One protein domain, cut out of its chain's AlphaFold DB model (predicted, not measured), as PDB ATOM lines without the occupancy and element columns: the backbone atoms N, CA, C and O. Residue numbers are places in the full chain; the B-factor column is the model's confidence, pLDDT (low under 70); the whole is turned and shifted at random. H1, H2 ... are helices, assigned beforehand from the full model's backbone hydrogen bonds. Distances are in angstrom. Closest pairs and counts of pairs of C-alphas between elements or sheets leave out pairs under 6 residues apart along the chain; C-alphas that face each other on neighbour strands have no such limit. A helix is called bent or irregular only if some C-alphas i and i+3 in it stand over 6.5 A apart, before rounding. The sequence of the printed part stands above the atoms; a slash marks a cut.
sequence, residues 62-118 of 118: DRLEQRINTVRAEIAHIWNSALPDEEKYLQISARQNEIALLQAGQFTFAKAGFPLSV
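What this domain is: This is residues 62 to 118 of the 118 residues of an uncharacterized protein of Pseudodesulfovibrio indicus (UniProt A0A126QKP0). The domain is a long helical hairpin: H1 runs out, a tight link turns the chain, and the longer H2 runs back side by side with H1 and on past its beginning. At the far end of H2 a tail without a named element, residues 112 to 118, folds back toward the end of the hairpin where H1 begins. The printed part has 57 residues, with two named helices in the order H1, H2 and no named strand, and its class is all helix. It is loose, with a radius of gyration of the C-alphas of 14.1 A, and its C-alphas span 44 by 18 by 8 A, a rod.

How they stand to each other: H1, residues 62 to 79, and H2, residues 85 to 111, form a helical hairpin. They touch, with 18 pairs of C-alphas within 8 A. Their closest C-alphas are those of Ile 75 and Ile 92, 5.7 A apart. Their lines stand at a shallow tilt of 13 degrees, and they run opposite ways. The two centres are 9.7 A apart. In both H1 and H2 every O i to N i+4 pair is within hydrogen-bond range.

Where its parts are: H1 begins at C-alpha 62 at (160.824, 101.391, 112.913) and ends at C-alpha 79 at (155.589, 108.827, 137.162), 25.9 A from first to last C-alpha. H2 has 27 residues and measures 38.5 A, from C-alpha 85 at (155.500, 105.089, 145.029) to C-alpha 111 at (174.031, 92.609, 113.659). Neither helix is bent.

The domain as a whole: The two C-alphas farthest apart are those of Ala 82 and Gly 113, at 44.2 A. Residues 81 to 86 stand free, and so do residues 107 to 113, of which 107 to 111 belong to H2. The link from H1 to H2 is tight, with 5 residues. The printed part has no cut, and it ends at Val 118, the chain's last residue. The mean pLDDT of the printed part is 87.4; residues 113 to 118 are under 70.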
ATOM      1  N   ASP A  62     161.737 100.262 112.703       84.00
ATOM      2  CA  ASP A  62     160.824 101.391 112.913       84.00
ATOM      3  C   ASP A  62     159.738 101.074 113.946       84.00
ATOM      4  O   ASP A  62     159.444 101.888 114.820       84.00
ATOM      5  N   ARG A  63     159.147  99.869 113.905       84.00
ATOM      6  CA  ARG A  63     158.150  99.463 114.908       84.00
ATOM      7  C   ARG A  63     158.753  99.273 116.291       84.00
ATOM      8  O   ARG A  63     158.105  99.626 117.277       84.00
ATOM      9  N   LEU A  64     159.973  98.742 116.380       87.38
ATOM     10  CA  LEU A  64     160.688  98.645 117.654       87.38
ATOM     11  C   LEU A  64     160.948 100.042 118.232       87.38
ATOM     12  O   LEU A  64     160.704 100.265 119.416       87.38
ATOM     13  N   GLU A  65     161.357 101.000 117.401       89.31
ATOM     14  CA  GLU A  65     161.584 102.382 117.824       89.31
ATOM     15  C   GLU A  65     160.285 103.089 118.244       89.31
ATOM     16  O   GLU A  65     160.220 103.694 119.319       89.31
ATOM     17  N   GLN A  66     159.212 102.941 117.460       91.06
ATOM     18  CA  GLN A  66     157.877 103.431 117.816       91.06
ATOM     19  C   GLN A  66     157.411 102.863 119.162       91.06
ATOM     20  O   GLN A  66     156.879 103.601 120.002       91.06
ATOM     21  N   ARG A  67     157.647 101.568 119.413       92.62
ATOM     22  CA  ARG A  67     157.296 100.950 120.694       92.62
ATOM     23  C   ARG A  67     158.145 101.499 121.836       92.62
ATOM     24  O   ARG A  67     157.568 101.856 122.858       92.62
ATOM     25  N   ILE A  68     159.462 101.646 121.670       92.56
ATOM     26  CA  ILE A  68     160.339 102.246 122.695       92.56
ATOM     27  C   ILE A  68     159.846 103.647 123.079       92.56
ATOM     28  O   ILE A  68     159.748 103.964 124.264       92.56
ATOM     29  N   ASN A  69     159.488 104.477 122.097       94.50
ATOM     30  CA  ASN A  69     158.972 105.823 122.353       94.50
ATOM     31  C   ASN A  69     157.627 105.800 123.089       94.50
ATOM     32  O   ASN A  69     157.420 106.582 124.017       94.50
ATOM     33  N   THR A  70     156.749 104.858 122.743       96.00
ATOM     34  CA  THR A  70     155.481 104.644 123.457       96.00
ATOM     35  C   THR A  70     155.728 104.254 124.916       96.00
ATOM     36  O   THR A  70     155.168 104.870 125.818       96.00
ATOM     37  N   VAL A  71     156.623 103.297 125.173       94.38
ATOM     38  CA  VAL A  71     156.941 102.840 126.537       94.38
ATOM     39  C   VAL A  71     157.578 103.959 127.370       94.38
ATOM     40  O   VAL A  71     157.272 104.104 128.553       94.38
ATOM     41  N   ARG A  72     158.408 104.821 126.767       95.62
ATOM     42  CA  ARG A  72     158.934 106.025 127.440       95.62
ATOM     43  C   ARG A  72     157.819 106.988 127.858       95.62
ATOM     44  O   ARG A  72     157.869 107.523 128.965       95.62
ATOM     45  N   ALA A  73     156.814 107.187 127.007       96.56
ATOM     46  CA  ALA A  73     155.651 108.004 127.343       96.56
ATOM     47  C   ALA A  73     154.806 107.362 128.459       96.56
ATOM     48  O   ALA A  73     154.372 108.056 129.377       96.56
ATOM     49  N   GLU A  74     154.631 106.036 128.435       95.12
ATOM     50  CA  GLU A  74     153.958 105.281 129.500       95.12
ATOM     51  C   GLU A  74     154.683 105.441 130.850       95.12
ATOM     52  O   GLU A  74     154.032 105.705 131.859       95.12
ATOM     53  N   ILE A  75     156.022 105.374 130.881       95.06
ATOM     54  CA  ILE A  75     156.823 105.635 132.094       95.06
ATOM     55  C   ILE A  75     156.563 107.048 132.629       95.06
ATOM     56  O   ILE A  75     156.327 107.217 133.826       95.06
ATOM     57  N   ALA A  76     156.570 108.060 131.757       95.25
ATOM     58  CA  ALA A  76     156.279 109.435 132.157       95.25
ATOM     59  C   ALA A  76     154.849 109.582 132.707       95.25
ATOM     60  O   ALA A  76     154.623 110.330 133.659       95.25
ATOM     61  N   HIS A  77     153.884 108.849 132.150       96.12
ATOM     62  CA  HIS A  77     152.517 108.832 132.658       96.12
ATOM     63  C   HIS A  77     152.424 108.174 134.043       96.12
ATOM     64  O   HIS A  77     151.813 108.745 134.945       96.12
ATOM     65  N   ILE A  78     153.087 107.029 134.246       93.50
ATOM     66  CA  ILE A  78     153.144 106.339 135.545       93.50
ATOM     67  C   ILE A  78     153.796 107.235 136.600       93.50
ATOM     68  O   ILE A  78     153.270 107.358 137.707       93.50
ATOM     69  N   TRP A  79     154.893 107.913 136.255       93.56
ATOM     70  CA  TRP A  79     155.589 108.827 137.162       93.56
ATOM     71  C   TRP A  79     154.660 109.926 137.700       93.56
ATOM     72  O   TRP A  79     154.608 110.172 138.907       93.56
ATOM     73  N   ASN A  80     153.866 110.521 136.806       94.62
ATOM     74  CA  ASN A  80     152.920 111.594 137.120       94.62
ATOM     75  C   ASN A  80     151.555 111.101 137.634       94.62
ATOM     76  O   ASN A  80     150.672 111.914 137.902       94.62
ATOM     77  N   SER A  81     151.351 109.788 137.757       95.00
ATOM     78  CA  SER A  81     150.091 109.219 138.239       95.00
ATOM     79  C   SER A  81     149.908 109.412 139.751       95.00
ATOM     80  O   SER A  81     150.854 109.706 140.486       95.00
ATOM     81  N   ALA A  82     148.685 109.197 140.234       95.38
ATOM     82  CA  ALA A  82     148.359 109.221 141.662       95.38
ATOM     83  C   ALA A  82     148.663 107.891 142.389       95.38
ATOM     84  O   ALA A  82     148.229 107.708 143.523       95.38
ATOM     85  N   LEU A  83     149.360 106.951 141.739       93.25
ATOM     86  CA  LEU A  83     149.690 105.651 142.326       93.25
ATOM     87  C   LEU A  83     150.675 105.784 143.507       93.25
ATOM     88  O   LEU A  83     151.482 106.718 143.518       93.25
ATOM     89  N   PRO A  84     150.659 104.841 144.466       96.19
ATOM     90  CA  PRO A  84     151.697 104.732 145.489       96.19
ATOM     91  C   PRO A  84     153.095 104.568 144.876       96.19
ATOM     92  O   PRO A  84     153.254 103.931 143.833       96.19
ATOM     93  N   ASP A  85     154.123 105.093 145.548       94.00
ATOM     94  CA  ASP A  85     155.500 105.089 145.029       94.00
ATOM     95  C   ASP A  85     156.046 103.676 144.770       94.00
ATOM     96  O   ASP A  85     156.759 103.454 143.791       94.00
ATOM     97  N   GLU A  86     155.671 102.699 145.598       95.75
ATOM     98  CA  GLU A  86     156.063 101.298 145.417       95.75
ATOM     99  C   GLU A  86     155.460 100.695 144.136       95.75
ATOM    100  O   GLU A  86     156.162 100.058 143.346       95.75
ATOM    101  N   GLU A  87     154.181 100.966 143.861       94.25
ATOM    102  CA  GLU A  87     153.522 100.512 142.633       94.25
ATOM    103  C   GLU A  87     154.093 101.210 141.397       94.25
ATOM    104  O   GLU A  87     154.317 100.563 140.370       94.25
ATOM    105  N   LYS A  88     154.394 102.513 141.495       95.69
ATOM    106  CA  LYS A  88     155.089 103.249 140.430       95.69
ATOM    107  C   LYS A  88     156.435 102.614 140.125       95.69
ATOM    108  O   LYS A  88     156.741 102.389 138.957       95.69
ATOM    109  N   TYR A  89     157.222 102.306 141.153       95.75
ATOM    110  CA  TYR A  89     158.533 101.690 140.985       95.75
ATOM    111  C   TYR A  89     158.435 100.337 140.271       95.75
ATOM    112  O   TYR A  89     159.148 100.108 139.294       95.75
ATOM    113  N   LEU A  90     157.515  99.467 140.701       95.50
ATOM    114  CA  LEU A  90     157.303  98.162 140.070       95.50
ATOM    115  C   LEU A  90     156.891  98.297 138.602       95.50
ATOM    116  O   LEU A  90     157.460  97.633 137.732       95.50
ATOM    117  N   GLN A  91     155.939  99.183 138.307       95.44
ATOM    118  CA  GLN A  91     155.475  99.394 136.938       95.44
ATOM    119  C   GLN A  91     156.570 100.001 136.057       95.44
ATOM    120  O   GLN A  91     156.787  99.528 134.943       95.44
ATOM    121  N   ILE A  92     157.306 100.999 136.548       95.12
ATOM    122  CA  ILE A  92     158.412 101.618 135.808       95.12
ATOM    123  C   ILE A  92     159.521 100.599 135.550       95.12
ATOM    124  O   ILE A  92     160.009 100.523 134.426       95.12
ATOM    125  N   SER A  93     159.874  99.779 136.540       96.00
ATOM    126  CA  SER A  93     160.864  98.708 136.389       96.00
ATOM    127  C   SER A  93     160.459  97.711 135.296       96.00
ATOM    128  O   SER A  93     161.250  97.399 134.403       96.00
ATOM    129  N   ALA A  94     159.190  97.288 135.274       95.50
ATOM    130  CA  ALA A  94     158.673  96.416 134.221       95.50
ATOM    131  C   ALA A  94     158.782  97.058 132.823       95.50
ATOM    132  O   ALA A  94     159.194  96.402 131.865       95.50
ATOM    133  N   ARG A  95     158.479  98.357 132.704       95.44
ATOM    134  CA  ARG A  95     158.605  99.107 131.442       95.44
ATOM    135  C   ARG A  95     160.053  99.348 131.020       95.44
ATOM    136  O   ARG A  95     160.357  99.316 129.830       95.44
ATOM    137  N   GLN A  96     160.967  99.538 131.965       94.88
ATOM    138  CA  GLN A  96     162.400  99.612 131.679       94.88
ATOM    139  C   GLN A  96     162.933  98.281 131.138       94.88
ATOM    140  O   GLN A  96     163.704  98.281 130.179       94.88
ATOM    141  N   ASN A  97     162.476  97.154 131.691       95.94
ATOM    142  CA  ASN A  97     162.821  95.833 131.173       95.94
ATOM    143  C   ASN A  97     162.287  95.625 129.742       95.94
ATOM    144  O   ASN A  97     162.997  95.119 128.875       95.94
ATOM    145  N   GLU A  98     161.068  96.094 129.453       92.88
ATOM    146  CA  GLU A  98     160.518  96.080 128.091       92.88
ATOM    147  C   GLU A  98     161.414  96.853 127.105       92.88
ATOM    148  O   GLU A  98     161.753  96.331 126.042       92.88
ATOM    149  N   ILE A  99     161.871  98.059 127.466       92.81
ATOM    150  CA  ILE A  99     162.810  98.835 126.635       92.81
ATOM    151  C   ILE A  99     164.113  98.063 126.405       92.81
ATOM    152  O   ILE A  99     164.593  98.023 125.271       92.81
ATOM    153  N   ALA A 100     164.670  97.430 127.440       93.31
ATOM    154  CA  ALA A 100     165.905  96.660 127.317       93.31
ATOM    155  C   ALA A 100     165.764  95.504 126.310       93.31
ATOM    156  O   ALA A 100     166.637  95.305 125.463       93.31
ATOM    157  N   LEU A 101     164.636  94.787 126.341       90.62
ATOM    158  CA  LEU A 101     164.339  93.720 125.381       90.62
ATOM    159  C   LEU A 101     164.196  94.252 123.949       90.62
ATOM    160  O   LEU A 101     164.737  93.662 123.013       90.62
ATOM    161  N   LEU A 102     163.517  95.385 123.767       90.50
ATOM    162  CA  LEU A 102     163.356  96.011 122.451       90.50
ATOM    163  C   LEU A 102     164.701  96.484 121.879       90.50
ATOM    164  O   LEU A 102     164.976  96.260 120.701       90.50
ATOM    165  N   GLN A 103     165.564  97.070 122.710       89.56
ATOM    166  CA  GLN A 103     166.915  97.486 122.319       89.56
ATOM    167  C   GLN A 103     167.810  96.293 121.966       89.56
ATOM    168  O   GLN A 103     168.543  96.344 120.976       89.56
ATOM    169  N   ALA A 104     167.722  95.190 122.715       88.62
ATOM    170  CA  ALA A 104     168.401  93.943 122.362       88.62
ATOM    171  C   ALA A 104     167.909  93.397 121.007       88.62
ATOM    172  O   ALA A 104     168.709  92.927 120.191       88.62
ATOM    173  N   GLY A 105     166.608  93.527 120.731       85.12
ATOM    174  CA  GLY A 105     166.020  93.253 119.421       85.12
ATOM    175  C   GLY A 105     166.639  94.111 118.315       85.12
ATOM    176  O   GLY A 105     167.130  93.568 117.327       85.12
ATOM    177  N   GLN A 106     166.703  95.435 118.501       84.19
ATOM    178  CA  GLN A 106     167.328  96.363 117.544       84.19
ATOM    179  C   GLN A 106     168.800  96.020 117.275       84.19
ATOM    180  O   GLN A 106     169.219  95.983 116.119       84.19
ATOM    181  N   PHE A 107     169.576  95.705 118.318       83.81
ATOM    182  CA  PHE A 107     170.969  95.277 118.165       83.81
ATOM    183  C   PHE A 107     171.084  93.981 117.354       83.81
ATOM    184  O   PHE A 107     171.953  93.860 116.490       83.81
ATOM    185  N   THR A 108     170.188  93.022 117.591       81.69
ATOM    186  CA  THR A 108     170.156  91.752 116.852       81.69
ATOM    187  C   THR A 108     169.830  91.974 115.373       81.69
ATOM    188  O   THR A 108     170.495  91.395 114.515       81.69
ATOM    189  N   PHE A 109     168.879  92.864 115.060       75.38
ATOM    190  CA  PHE A 109     168.572  93.274 113.684       75.38
ATOM    191  C   PHE A 109     169.766  93.945 112.995       75.38
ATOM    192  O   PHE A 109     170.121  93.559 111.881       75.38
ATOM    193  N   ALA A 110     170.425  94.890 113.674       74.25
ATOM    194  CA  ALA A 110     171.605  95.573 113.151       74.25
ATOM    195  C   ALA A 110     172.764  94.596 112.889       74.25
ATOM    196  O   ALA A 110     173.402  94.647 111.838       74.25
ATOM    197  N   LYS A 111     173.005  93.651 113.808       72.56
ATOM    198  CA  LYS A 111     174.031  92.609 113.659       72.56
ATOM    199  C   LYS A 111     173.741  91.661 112.490       72.56
ATOM    200  O   LYS A 111     174.676  91.187 111.852       72.56
ATOM    201  N   ALA A 112     172.470  91.384 112.206       73.50
ATOM    202  CA  ALA A 112     172.052  90.537 111.091       73.50
ATOM    203  C   ALA A 112     172.153  91.234 109.717       73.50
ATOM    204  O   ALA A 112     171.873  90.605 108.700       73.50
ATOM    205  N   GLY A 113     172.574  92.505 109.668       63.62
ATOM    206  CA  GLY A 113     172.793  93.229 108.418       63.62
ATOM    207  C   GLY A 113     171.506  93.666 107.721       63.62
ATOM    208  O   GLY A 113     171.553  93.998 106.541       63.62
ATOM    209  N   PHE A 114     170.369  93.680 108.426       64.19
ATOM    210  CA  PHE A 114     169.159  94.334 107.933       64.19
ATOM    211  C   PHE A 114     169.348  95.850 108.083       64.19
ATOM    212  O   PHE A 114     169.408  96.335 109.217       64.19
ATOM    213  N   PRO A 115     169.511  96.608 106.983       54.38
ATOM    214  CA  PRO A 115     169.727  98.042 107.079       54.38
ATOM    215  C   PRO A 115     168.474  98.733 107.625       54.38
ATOM    216  O   PRO A 115     167.350  98.320 107.330       54.38
ATOM    217  N   LEU A 116     168.683  99.813 108.385       54.78
ATOM    218  CA  LEU A 116     167.681 100.868 108.547       54.78
ATOM    219  C   LEU A 116     167.236 101.266 107.137       54.78
ATOM    220  O   LEU A 116     168.058 101.742 106.354       54.78
ATOM    221  N   SER A 117     165.982 101.000 106.784       53.81
ATOM    222  CA  SER A 117     165.396 101.550 105.567       53.81
ATOM    223  C   SER A 117     165.368 103.067 105.721       53.81
ATOM    224  O   SER A 117     164.546 103.591 106.468       53.81
ATOM    225  N   VAL A 118     166.331 103.736 105.083       42.53
ATOM    226  CA  VAL A 118     166.366 105.194 104.900       42.53
ATOM    227  C   VAL A 118     165.377 105.580 103.812       42.53
ATOM    228  O   VAL A 118     165.365 104.881 102.772       42.53
TER     229      VAL A 118